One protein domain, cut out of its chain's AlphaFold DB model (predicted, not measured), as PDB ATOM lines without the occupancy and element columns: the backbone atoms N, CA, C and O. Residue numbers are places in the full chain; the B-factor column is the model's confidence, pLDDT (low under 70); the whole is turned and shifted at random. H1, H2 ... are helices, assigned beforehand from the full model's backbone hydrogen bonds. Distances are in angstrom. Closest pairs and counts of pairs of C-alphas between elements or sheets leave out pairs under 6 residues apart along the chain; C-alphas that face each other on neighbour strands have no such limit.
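Overview. This is residues 395 to 481 of the 606 residues of an uncharacterized protein of Colletotrichum gloeosporioides (strain Cg-14) (UniProt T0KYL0). Four helices sit at the corners of a diamond, each crossing the next: look at H1, the longest helix by residues, with H4 and H2 packed on it, and find H3 closing the ring between H2 and H4. H1 and H3 come near each other across the short diagonal and H2 and H4 stay apart across the long one, while H1 and H4 make the closest pair, running opposite ways. The printed part has 87 residues with four named helices, in the order H1, H2, H3, H4 along the chain, and no named strand; the class is all helix. The whole is compact, with a radius of gyration of the C-alphas of 12.4 A, and its outline is rounded, with spans of 36 by 27 by 25 A. The links at residues 414 to 416 and 432 to 441 hold the two C-alphas that are farthest apart.

Along the chain. Find C-alpha 395 at (20.271, -24.692, 39.799), where H1 begins; from there H1 runs through residues 395 to 413, 26.7 A from first to last C-alpha. After three residues, look for H2 at residues 417 to 431, which begins at C-alpha 417 at (6.168, -24.169, 26.666) and is 20.7 A long from first to last C-alpha. H3 takes residues 442 to 456 and measures 21.4 A between its first and last C-alphas. H4 follows at residues 463 to 480, with 25.9 A from first to last C-alpha, and ends at C-alpha 480 at (22.673, -15.876, 35.313).

Arrangement. Begin at H1 and look across to H4: they touch, with 25 pairs of C-alphas within 8 A. Their closest C-alphas are those of Ala 401 and Ala 476, 4.7 A apart. Their lines stand at a steep tilt of 36 degrees, only just steep, and they run opposite ways. On H1, residues 403 to 410 alone touch H2, and on H2 residues 417 to 421 alone take part. The closest C-alphas there are those of Ser 410 and Thr 417, 5.8 A apart, and H1 and H2 run opposite ways at a steep tilt of 56 degrees. From H2 go on to H3, which touches it with residues 449 to 453 alone; the closest C-alphas are those of Tyr 424 and Leu 453, 6.3 A apart. H2 and H3 run opposite ways at a steep tilt of 56 degrees. H4 touches H3 with residues 466 to 470 alone, and the closest C-alphas, those of Arg 447 and Val 466, are 6.8 A apart. H3 and H4 run opposite ways at a steep tilt of 58 degrees. H1 and H3 are near each other, with 7 pairs of C-alphas within 10 A but no pair within 8 A. H2 and H4 are apart. In H1, H2, H3 and H4, every backbone O of residue i and N of residue i+4 are within hydrogen-bond range.

Size, cuts and confidence. The two C-alphas farthest apart are those of Gly 414 and Ser 437, 36.3 A from each other, while the first and last printed C-alphas, those of Arg 395 and Leu 481, are 9.7 A apart. The printed part has no cut. The link from H1 to H2 is tight, with 3 residues; the links from H2 to H3, with 10 residues, and from H3 to H4, with 6 residues, are short. The mean pLDDT of the printed part is 91.3; look at residues 431 to 435, of which 431 belongs to H2, for the five printed residues under 70.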
ATOM      1  N   ARG A 395      21.653 -24.260  40.084       90.44
ATOM      2  CA  ARG A 395      20.271 -24.692  39.799       90.44
ATOM      3  C   ARG A 395      19.431 -23.543  39.259       90.44
ATOM      4  O   ARG A 395      18.673 -23.732  38.304       90.44
ATOM      5  N   ARG A 396      19.588 -22.347  39.830       91.25
ATOM      6  CA  ARG A 396      18.879 -21.139  39.396       91.25
ATOM      7  C   ARG A 396      19.333 -20.699  38.005       91.25
ATOM      8  O   ARG A 396      18.484 -20.490  37.139       91.25
ATOM      9  N   ALA A 397      20.643 -20.616  37.776       93.19
ATOM     10  CA  ALA A 397      21.207 -20.210  36.491       93.19
ATOM     11  C   ALA A 397      20.835 -21.188  35.360       93.19
ATOM     12  O   ALA A 397      20.361 -20.780  34.299       93.19
ATOM     13  N   SER A 398      20.965 -22.492  35.609       93.69
ATOM     14  CA  SER A 398      20.623 -23.559  34.664       93.69
ATOM     15  C   SER A 398      19.124 -23.613  34.358       93.69
ATOM     16  O   SER A 398      18.733 -23.820  33.203       93.69
ATOM     17  N   SER A 399      18.268 -23.368  35.357       93.06
ATOM     18  CA  SER A 399      16.815 -23.281  35.158       93.06
ATOM     19  C   SER A 399      16.435 -22.087  34.282       93.06
ATOM     20  O   SER A 399      15.632 -22.244  33.364       93.06
ATOM     21  N   ALA A 400      17.045 -20.917  34.507       93.38
ATOM     22  CA  ALA A 400      16.828 -19.730  33.680       93.38
ATOM     23  C   ALA A 400      17.302 -19.943  32.231       93.38
ATOM     24  O   ALA A 400      16.574 -19.630  31.288       93.38
ATOM     25  N   ALA A 401      18.481 -20.544  32.046       96.25
ATOM     26  CA  ALA A 401      19.019 -20.865  30.725       96.25
ATOM     27  C   ALA A 401      18.146 -21.864  29.959       96.25
ATOM     28  O   ALA A 401      17.856 -21.679  28.775       96.25
ATOM     29  N   THR A 402      17.672 -22.897  30.659       96.44
ATOM     30  CA  THR A 402      16.728 -23.870  30.108       96.44
ATOM     31  C   THR A 402      15.438 -23.174  29.689       96.44
ATOM     32  O   THR A 402      15.043 -23.301  28.536       96.44
ATOM     33  N   ALA A 403      14.811 -22.399  30.581       95.81
ATOM     34  CA  ALA A 403      13.560 -21.701  30.296       95.81
ATOM     35  C   ALA A 403      13.673 -20.810  29.052       95.81
ATOM     36  O   ALA A 403      12.883 -20.975  28.128       95.81
ATOM     37  N   LYS A 404      14.717 -19.976  28.970       97.69
ATOM     38  CA  LYS A 404      14.956 -19.096  27.817       97.69
ATOM     39  C   LYS A 404      15.139 -19.870  26.508       97.69
ATOM     40  O   LYS A 404      14.669 -19.449  25.455       97.69
ATOM     41  N   THR A 405      15.820 -21.014  26.560       97.94
ATOM     42  CA  THR A 405      16.037 -21.851  25.369       97.94
ATOM     43  C   THR A 405      14.739 -22.524  24.922       97.94
ATOM     44  O   THR A 405      14.443 -22.564  23.731       97.94
ATOM     45  N   LEU A 406      13.928 -23.014  25.866       97.75
ATOM     46  CA  LEU A 406      12.624 -23.604  25.562       97.75
ATOM     47  C   LEU A 406      11.617 -22.560  25.057       97.75
ATOM     48  O   LEU A 406      10.821 -22.870  24.178       97.75
ATOM     49  N   GLU A 407      11.671 -21.328  25.564       97.56
ATOM     50  CA  GLU A 407      10.903 -20.191  25.040       97.56
ATOM     51  C   GLU A 407      11.277 -19.896  23.585       97.56
ATOM     52  O   GLU A 407      10.387 -19.804  22.746       97.56
ATOM     53  N   ALA A 408      12.570 -19.877  23.241       96.88
ATOM     54  CA  ALA A 408      13.006 -19.691  21.855       96.88
ATOM     55  C   ALA A 408      12.477 -20.793  20.912       96.88
ATOM     56  O   ALA A 408      12.020 -20.499  19.807       96.88
ATOM     57  N   ILE A 409      12.475 -22.058  21.355       96.81
ATOM     58  CA  ILE A 409      11.884 -23.175  20.591       96.81
ATOM     59  C   ILE A 409      10.364 -22.990  20.456       96.81
ATOM     60  O   ILE A 409       9.802 -23.191  19.378       96.81
ATOM     61  N   SER A 410       9.697 -22.605  21.546       97.38
ATOM     62  CA  SER A 410       8.254 -22.357  21.596       97.38
ATOM     63  C   SER A 410       7.837 -21.261  20.613       97.38
ATOM     64  O   SER A 410       6.937 -21.487  19.808       97.38
ATOM     65  N   GLU A 411       8.531 -20.121  20.613       96.12
ATOM     66  CA  GLU A 411       8.279 -18.994  19.709       96.12
ATOM     67  C   GLU A 411       8.526 -19.362  18.244       96.12
ATOM     68  O   GLU A 411       7.726 -19.016  17.373       96.12
ATOM     69  N   GLN A 412       9.606 -20.095  17.964       95.12
ATOM     70  CA  GLN A 412       9.974 -20.472  16.602       95.12
ATOM     71  C   GLN A 412       9.013 -21.502  15.986       95.12
ATOM     72  O   GLN A 412       8.767 -21.463  14.779       95.12
ATOM     73  N   HIS A 413       8.474 -22.423  16.790       94.69
ATOM     74  CA  HIS A 413       7.700 -23.570  16.298       94.69
ATOM     75  C   HIS A 413       6.226 -23.584  16.731       94.69
ATOM     76  O   HIS A 413       5.488 -24.487  16.342       94.69
ATOM     77  N   GLY A 414       5.774 -22.603  17.518       94.06
ATOM     78  CA  GLY A 414       4.395 -22.521  18.011       94.06
ATOM     79  C   GLY A 414       4.019 -23.638  18.993       94.06
ATOM     80  O   GLY A 414       2.852 -24.024  19.067       94.06
ATOM     81  N   LEU A 415       4.995 -24.191  19.720       95.06
ATOM     82  CA  LEU A 415       4.784 -25.295  20.663       95.06
ATOM     83  C   LEU A 415       4.449 -24.789  22.074       95.06
ATOM     84  O   LEU A 415       5.040 -23.800  22.508       95.06
ATOM     85  N   PRO A 416       3.583 -25.474  22.845       95.00
ATOM     86  CA  PRO A 416       3.329 -25.118  24.239       95.00
ATOM     87  C   PRO A 416       4.592 -25.254  25.101       95.00
ATOM     88  O   PRO A 416       5.199 -26.324  25.163       95.00
ATOM     89  N   THR A 417       4.963 -24.191  25.819       92.75
ATOM     90  CA  THR A 417       6.168 -24.169  26.666       92.75
ATOM     91  C   THR A 417       6.144 -25.246  27.755       92.75
ATOM     92  O   THR A 417       7.183 -25.821  28.070       92.75
ATOM     93  N   ASP A 418       4.972 -25.563  28.313       93.12
ATOM     94  CA  ASP A 418       4.846 -26.586  29.360       93.12
ATOM     95  C   ASP A 418       5.138 -27.998  28.834       93.12
ATOM     96  O   ASP A 418       5.834 -28.762  29.502       93.12
ATOM     97  N   ALA A 419       4.716 -28.311  27.604       93.69
ATOM     98  CA  ALA A 419       5.035 -29.585  26.960       93.69
ATOM     99  C   ALA A 419       6.546 -29.722  26.703       93.69
ATOM    100  O   ALA A 419       7.131 -30.779  26.936       93.69
ATOM    101  N   LEU A 420       7.200 -28.634  26.276       96.12
ATOM    102  CA  LEU A 420       8.655 -28.597  26.100       96.12
ATOM    103  C   LEU A 420       9.401 -28.800  27.428       96.12
ATOM    104  O   LEU A 420      10.386 -29.534  27.472       96.12
ATOM    105  N   LYS A 421       8.936 -28.170  28.515       93.69
ATOM    106  CA  LYS A 421       9.521 -28.316  29.860       93.69
ATOM    107  C   LYS A 421       9.393 -29.742  30.385       93.69
ATOM    108  O   LYS A 421      10.361 -30.272  30.939       93.69
ATOM    109  N   GLU A 422       8.221 -30.351  30.223       94.00
ATOM    110  CA  GLU A 422       7.973 -31.734  30.631       94.00
ATOM    111  C   GLU A 422       8.903 -32.695  29.885       94.00
ATOM    112  O   GLU A 422       9.638 -33.459  30.517       94.00
ATOM    113  N   GLU A 423       8.961 -32.593  28.555       95.00
ATOM    114  CA  GLU A 423       9.787 -33.495  27.754       95.00
ATOM    115  C   GLU A 423      11.285 -33.275  27.990       95.00
ATOM    116  O   GLU A 423      12.043 -34.234  28.137       95.00
ATOM    117  N   TYR A 424      11.735 -32.026  28.137       94.56
ATOM    118  CA  TYR A 424      13.128 -31.754  28.489       94.56
ATOM    119  C   TYR A 424      13.497 -32.331  29.866       94.56
ATOM    120  O   TYR A 424      14.601 -32.848  30.051       94.56
ATOM    121  N   SER A 425      12.563 -32.326  30.823       89.69
ATOM    122  CA  SER A 425      12.754 -32.951  32.140       89.69
ATOM    123  C   SER A 425      12.842 -34.481  32.058       89.69
ATOM    124  O   SER A 425      13.562 -35.098  32.846       89.69
ATOM    125  N   ASN A 426      12.144 -35.115  31.109       90.19
ATOM    126  CA  ASN A 426      12.293 -36.545  30.809       90.19
ATOM    127  C   ASN A 426      13.689 -36.834  30.247       90.19
ATOM    128  O   ASN A 426      14.421 -37.656  30.793       90.19
ATOM    129  N   ILE A 427      14.109 -36.065  29.240       89.38
ATOM    130  CA  ILE A 427      15.427 -36.203  28.606       89.38
ATOM    131  C   ILE A 427      16.561 -36.007  29.620       89.38
ATOM    132  O   ILE A 427      17.544 -36.747  29.594       89.38
ATOM    133  N   LEU A 428      16.441 -35.037  30.533       84.69
ATOM    134  CA  LEU A 428      17.419 -34.835  31.603       84.69
ATOM    135  C   LEU A 428      17.531 -36.054  32.522       84.69
ATOM    136  O   LEU A 428      18.649 -36.434  32.869       84.69
ATOM    137  N   ARG A 429      16.407 -36.676  32.900       79.00
ATOM    138  CA  ARG A 429      16.394 -37.881  33.743       79.00
ATOM    139  C   ARG A 429      17.051 -39.068  33.045       79.00
ATOM    140  O   ARG A 429      17.873 -39.736  33.664       79.00
ATOM    141  N   ASP A 430      16.750 -39.273  31.766       76.62
ATOM    142  CA  ASP A 430      17.267 -40.405  30.993       76.62
ATOM    143  C   ASP A 430      18.758 -40.248  30.660       76.62
ATOM    144  O   ASP A 430      19.530 -41.202  30.746       76.62
ATOM    145  N   LYS A 431      19.192 -39.033  30.294       69.69
ATOM    146  CA  LYS A 431      20.542 -38.779  29.757       69.69
ATOM    147  C   LYS A 431      21.574 -38.284  30.776       69.69
ATOM    148  O   LYS A 431      22.725 -38.075  30.400       69.69
ATOM    149  N   THR A 432      21.212 -38.081  32.047       64.50
ATOM    150  CA  THR A 432      22.148 -37.591  33.093       64.50
ATOM    151  C   THR A 432      22.585 -38.694  34.072       64.50
ATOM    152  O   THR A 432      23.240 -38.420  35.071       64.50
ATOM    153  N   LEU A 433      22.281 -39.962  33.778       55.09
ATOM    154  CA  LEU A 433      22.564 -41.090  34.677       55.09
ATOM    155  C   LEU A 433      24.066 -41.367  34.915       55.09
ATOM    156  O   LEU A 433      24.396 -42.004  35.909       55.09
ATOM    157  N   ASN A 434      24.972 -40.863  34.066       54.59
ATOM    158  CA  ASN A 434      26.393 -41.255  34.055       54.59
ATOM    159  C   ASN A 434      27.375 -40.259  34.717       54.59
ATOM    160  O   ASN A 434      28.553 -40.271  34.379       54.59
ATOM    161  N   ALA A 435      26.930 -39.371  35.617       59.75
ATOM    162  CA  ALA A 435      27.790 -38.467  36.417       59.75
ATOM    163  C   ALA A 435      28.905 -37.696  35.653       59.75
ATOM    164  O   ALA A 435      29.884 -37.238  36.244       59.75
ATOM    165  N   PHE A 436      28.751 -37.513  34.337       81.00
ATOM    166  CA  PHE A 436      29.703 -36.839  33.446       81.00
ATOM    167  C   PHE A 436      31.090 -37.502  33.309       81.00
ATOM    168  O   PHE A 436      32.062 -36.834  32.945       81.00
ATOM    169  N   SER A 437      31.189 -38.812  33.567       80.00
ATOM    170  CA  SER A 437      32.449 -39.574  33.517       80.00
ATOM    171  C   SER A 437      32.837 -40.084  32.120       80.00
ATOM    172  O   SER A 437      33.941 -40.593  31.951       80.00
ATOM    173  N   ASP A 438      31.977 -39.931  31.106       85.56
ATOM    174  CA  ASP A 438      32.205 -40.447  29.740       85.56
ATOM    175  C   ASP A 438      33.141 -39.575  28.880       85.56
ATOM    176  O   ASP A 438      33.614 -39.997  27.826       85.56
ATOM    177  N   GLY A 439      33.433 -38.360  29.341       86.00
ATOM    178  CA  GLY A 439      34.337 -37.439  28.679       86.00
ATOM    179  C   GLY A 439      33.783 -36.480  27.661       86.00
ATOM    180  O   GLY A 439      34.569 -35.709  27.112       86.00
ATOM    181  N   LYS A 440      32.469 -36.455  27.480       90.88
ATOM    182  CA  LYS A 440      31.814 -35.422  26.689       90.88
ATOM    183  C   LYS A 440      31.982 -34.045  27.326       90.88
ATOM    184  O   LYS A 440      31.993 -33.880  28.550       90.88
ATOM    185  N   THR A 441      32.090 -33.051  26.462       93.38
ATOM    186  CA  THR A 441      32.025 -31.629  26.783       93.38
ATOM    187  C   THR A 441      30.599 -31.215  27.126       93.38
ATOM    188  O   THR A 441      29.610 -31.870  26.778       93.38
ATOM    189  N   SER A 442      30.466 -30.065  27.775       92.94
ATOM    190  CA  SER A 442      29.163 -29.491  28.094       92.94
ATOM    191  C   SER A 442      28.315 -29.187  26.851       92.94
ATOM    192  O   SER A 442      27.093 -29.361  26.883       92.94
ATOM    193  N   PHE A 443      28.950 -28.808  25.737       93.38
ATOM    194  CA  PHE A 443      28.279 -28.576  24.458       93.38
ATOM    195  C   PHE A 443      27.743 -29.866  23.837       93.38
ATOM    196  O   PHE A 443      26.621 -29.863  23.339       93.38
ATOM    197  N   GLU A 444      28.484 -30.974  23.905       93.81
ATOM    198  CA  GLU A 444      28.020 -32.274  23.400       93.81
ATOM    199  C   GLU A 444      26.796 -32.768  24.174       93.81
ATOM    200  O   GLU A 444      25.784 -33.113  23.561       93.81
ATOM    201  N   TYR A 445      26.819 -32.702  25.510       92.50
ATOM    202  CA  TYR A 445      25.653 -33.066  26.319       92.50
ATOM    203  C   TYR A 445      24.421 -32.230  25.989       92.50
ATOM    204  O   TYR A 445      23.317 -32.760  25.869       92.50
ATOM    205  N   ARG A 446      24.585 -30.912  25.857       92.81
ATOM    206  CA  ARG A 446      23.466 -30.018  25.539       92.81
ATOM    207  C   ARG A 446      22.964 -30.237  24.120       92.81
ATOM    208  O   ARG A 446      21.752 -30.276  23.929       92.81
ATOM    209  N   ARG A 447      23.864 -30.465  23.158       94.88
ATOM    210  CA  ARG A 447      23.506 -30.794  21.773       94.88
ATOM    211  C   ARG A 447      22.639 -32.039  21.746       94.88
ATOM    212  O   ARG A 447      21.536 -31.992  21.224       94.88
ATOM    213  N   GLU A 448      23.076 -33.114  22.397       93.38
ATOM    214  CA  GLU A 448      22.312 -34.362  22.476       93.38
ATOM    215  C   GLU A 448      20.941 -34.189  23.138       93.38
ATOM    216  O   GLU A 448      19.993 -34.888  22.773       93.38
ATOM    217  N   ARG A 449      20.813 -33.302  24.129       93.50
ATOM    218  CA  ARG A 449      19.530 -33.037  24.793       93.50
ATOM    219  C   ARG A 449      18.588 -32.237  23.899       93.50
ATOM    220  O   ARG A 449      17.440 -32.641  23.743       93.50
ATOM    221  N   PHE A 450      19.059 -31.144  23.295       95.44
ATOM    222  CA  PHE A 450      18.225 -30.308  22.428       95.44
ATOM    223  C   PHE A 450      17.880 -30.997  21.109       95.44
ATOM    224  O   PHE A 450      16.731 -30.934  20.692       95.44
ATOM    225  N   THR A 451      18.809 -31.743  20.508       95.38
ATOM    226  CA  THR A 451      18.522 -32.594  19.346       95.38
ATOM    227  C   THR A 451      17.437 -33.616  19.668       95.38
ATOM    228  O   THR A 451      16.446 -33.703  18.949       95.38
ATOM    229  N   THR A 452      17.536 -34.335  20.789       94.94
ATOM    230  CA  THR A 452      16.477 -35.287  21.156       94.94
ATOM    231  C   THR A 452      15.154 -34.595  21.465       94.94
ATOM    232  O   THR A 452      14.105 -35.116  21.105       94.94
ATOM    233  N   LEU A 453      15.172 -33.407  22.072       95.94
ATOM    234  CA  LEU A 453      13.950 -32.640  22.295       95.94
ATOM    235  C   LEU A 453      13.270 -32.285  20.964       95.94
ATOM    236  O   LEU A 453      12.089 -32.562  20.791       95.94
ATOM    237  N   LEU A 454      14.008 -31.727  20.004       96.12
ATOM    238  CA  LEU A 454      13.463 -31.363  18.692       96.12
ATOM    239  C   LEU A 454      12.933 -32.593  17.928       96.12
ATOM    240  O   LEU A 454      11.854 -32.532  17.339       96.12
ATOM    241  N   GLU A 455      13.632 -33.732  18.003       95.25
ATOM    242  CA  GLU A 455      13.182 -35.028  17.467       95.25
ATOM    243  C   GLU A 455      11.831 -35.469  18.046       95.25
ATOM    244  O   GLU A 455      10.943 -35.882  17.298       95.25
ATOM    245  N   ARG A 456      11.638 -35.350  19.367       95.69
ATOM    246  CA  ARG A 456      10.391 -35.742  20.054       95.69
ATOM    247  C   ARG A 456       9.177 -34.950  19.579       95.69
ATOM    248  O   ARG A 456       8.073 -35.488  19.559       95.69
ATOM    249  N   PHE A 457       9.391 -33.716  19.132       95.75
ATOM    250  CA  PHE A 457       8.358 -32.863  18.544       95.75
ATOM    251  C   PHE A 457       8.341 -32.891  17.007       95.75
ATOM    252  O   PHE A 457       7.637 -32.094  16.391       95.75
ATOM    253  N   SER A 458       9.069 -33.820  16.374       95.50
ATOM    254  CA  SER A 458       9.156 -33.956  14.909       95.50
ATOM    255  C   SER A 458       9.607 -32.673  14.194       95.50
ATOM    256  O   SER A 458       9.199 -32.402  13.063       95.50
ATOM    257  N   ILE A 459      10.454 -31.875  14.851       93.88
ATOM    258  CA  ILE A 459      11.047 -30.671  14.270       93.88
ATOM    259  C   ILE A 459      12.275 -31.077  13.453       93.88
ATOM    260  O   ILE A 459      13.181 -31.738  13.963       93.88
ATOM    261  N   ALA A 460      12.307 -30.673  12.180       88.06
ATOM    262  CA  ALA A 460      13.468 -30.867  11.319       88.06
ATOM    263  C   ALA A 460      14.672 -30.090  11.863       88.06
ATOM    264  O   ALA A 460      14.544 -28.927  12.241       88.06
ATOM    265  N   GLN A 461      15.832 -30.744  11.886       84.75
ATOM    266  CA  GLN A 461      17.051 -30.188  12.460       84.75
ATOM    267  C   GLN A 461      18.092 -29.955  11.382       84.75
ATOM    268  O   GLN A 461      18.313 -30.796  10.509       84.75
ATOM    269  N   ASP A 462      18.779 -28.835  11.514       88.12
ATOM    270  CA  ASP A 462      20.020 -28.548  10.823       88.12
ATOM    271  C   ASP A 462      21.073 -28.148  11.868       88.12
ATOM    272  O   ASP A 462      20.770 -27.916  13.041       88.12
ATOM    273  N   VAL A 463      22.340 -28.125  11.462       85.00
ATOM    274  CA  VAL A 463      23.447 -27.834  12.383       85.00
ATOM    275  C   VAL A 463      23.334 -26.416  12.960       85.00
ATOM    276  O   VAL A 463      23.580 -26.223  14.149       85.00
ATOM    277  N   GLU A 464      22.900 -25.444  12.154       90.50
ATOM    278  CA  GLU A 464      22.816 -24.033  12.541       90.50
ATOM    279  C   GLU A 464      21.691 -23.786  13.559       90.50
ATOM    280  O   GLU A 464      21.873 -23.020  14.509       90.50
ATOM    281  N   SER A 465      20.545 -24.462  13.417       89.94
ATOM    282  CA  SER A 465      19.437 -24.352  14.375       89.94
ATOM    283  C   SER A 465      19.813 -24.879  15.760       89.94
ATOM    284  O   SER A 465      19.548 -24.205  16.758       89.94
ATOM    285  N   VAL A 466      20.495 -26.023  15.851       94.38
ATOM    286  CA  VAL A 466      20.949 -26.557  17.145       94.38
ATOM    287  C   VAL A 466      22.059 -25.690  17.740       94.38
ATOM    288  O   VAL A 466      22.009 -25.381  18.930       94.38
ATOM    289  N   ASP A 467      23.019 -25.228  16.933       95.25
ATOM    290  CA  ASP A 467      24.091 -24.334  17.396       95.25
ATOM    291  C   ASP A 467      23.543 -23.026  17.975       95.25
ATOM    292  O   ASP A 467      24.003 -22.562  19.021       95.25
ATOM    293  N   ARG A 468      22.493 -22.468  17.361       95.88
ATOM    294  CA  ARG A 468      21.794 -21.292  17.887       95.88
ATOM    295  C   ARG A 468      21.187 -21.553  19.268       95.88
ATOM    296  O   ARG A 468      21.309 -20.699  20.143       95.88
ATOM    297  N   LEU A 469      20.556 -22.708  19.486       96.88
ATOM    298  CA  LEU A 469      19.994 -23.068  20.796       96.88
ATOM    299  C   LEU A 469      21.085 -23.238  21.857       96.88
ATOM    300  O   LEU A 469      20.918 -22.783  22.988       96.88
ATOM    301  N   LEU A 470      22.220 -23.841  21.488       96.69
ATOM    302  CA  LEU A 470      23.380 -23.953  22.374       96.69
ATOM    303  C   LEU A 470      23.914 -22.577  22.773       96.69
ATOM    304  O   LEU A 470      24.213 -22.374  23.948       96.69
ATOM    305  N   GLN A 471      23.975 -21.632  21.833       97.06
ATOM    306  CA  GLN A 471      24.396 -20.262  22.120       97.06
ATOM    307  C   GLN A 471      23.405 -19.536  23.037       97.06
ATOM    308  O   GLN A 471      23.825 -18.924  24.014       97.06
ATOM    309  N   ILE A 472      22.092 -19.647  22.783       97.81
ATOM    310  CA  ILE A 472      21.051 -19.054  23.644       97.81
ATOM    311  C   ILE A 472      21.172 -19.579  25.075       97.81
ATOM    312  O   ILE A 472      21.098 -18.793  26.025       97.81
ATOM    313  N   TYR A 473      21.366 -20.891  25.225       97.81
ATOM    314  CA  TYR A 473      21.549 -21.516  26.526       97.81
ATOM    315  C   TYR A 473      22.820 -21.012  27.211       97.81
ATOM    316  O   TYR A 473      22.756 -20.601  28.367       97.81
ATOM    317  N   GLU A 474      23.966 -21.042  26.523       95.44
ATOM    318  CA  GLU A 474      25.252 -20.647  27.104       95.44
ATOM    319  C   GLU A 474      25.231 -19.173  27.519       95.44
ATOM    320  O   GLU A 474      25.560 -18.866  28.662       95.44
ATOM    321  N   ASP A 475      24.732 -18.277  26.660       96.12
ATOM    322  CA  ASP A 475      24.580 -16.860  26.985       96.12
ATOM    323  C   ASP A 475      23.699 -16.682  28.223       96.12
ATOM    324  O   ASP A 475      24.054 -15.954  29.148       96.12
ATOM    325  N   ALA A 476      22.546 -17.350  28.276       96.81
ATOM    326  CA  ALA A 476      21.632 -17.236  29.404       96.81
ATOM    327  C   ALA A 476      22.223 -17.789  30.707       96.81
ATOM    328  O   ALA A 476      22.037 -17.174  31.759       96.81
ATOM    329  N   LEU A 477      22.942 -18.913  30.638       95.81
ATOM    330  CA  LEU A 477      23.612 -19.521  31.783       95.81
ATOM    331  C   LEU A 477      24.675 -18.567  32.322       95.81
ATOM    332  O   LEU A 477      24.600 -18.177  33.482       95.81
ATOM    333  N   THR A 478      25.594 -18.136  31.456       93.00
ATOM    334  CA  THR A 478      26.659 -17.173  31.744       93.00
ATOM    335  C   THR A 478      26.091 -15.911  32.390       93.00
ATOM    336  O   THR A 478      26.557 -15.524  33.457       93.00
ATOM    337  N   HIS A 479      25.055 -15.281  31.833       94.44
ATOM    338  CA  HIS A 479      24.479 -14.063  32.426       94.44
ATOM    339  C   HIS A 479      23.788 -14.290  33.780       94.44
ATOM    340  O   HIS A 479      23.595 -13.331  34.525       94.44
ATOM    341  N   SER A 480      23.399 -15.528  34.088       94.62
ATOM    342  CA  SER A 480      22.673 -15.876  35.313       94.62
ATOM    343  C   SER A 480      23.570 -16.454  36.410       94.62
ATOM    344  O   SER A 480      23.070 -16.731  37.501       94.62
ATOM    345  N   LEU A 481      24.865 -16.660  36.143       95.25
ATOM    346  CA  LEU A 481      25.817 -17.142  37.141       95.25
ATOM    347  C   LEU A 481      25.949 -16.124  38.279       95.25
ATOM    348  O   LEU A 481      26.247 -14.951  38.055       95.25
TER     349      LEU A 481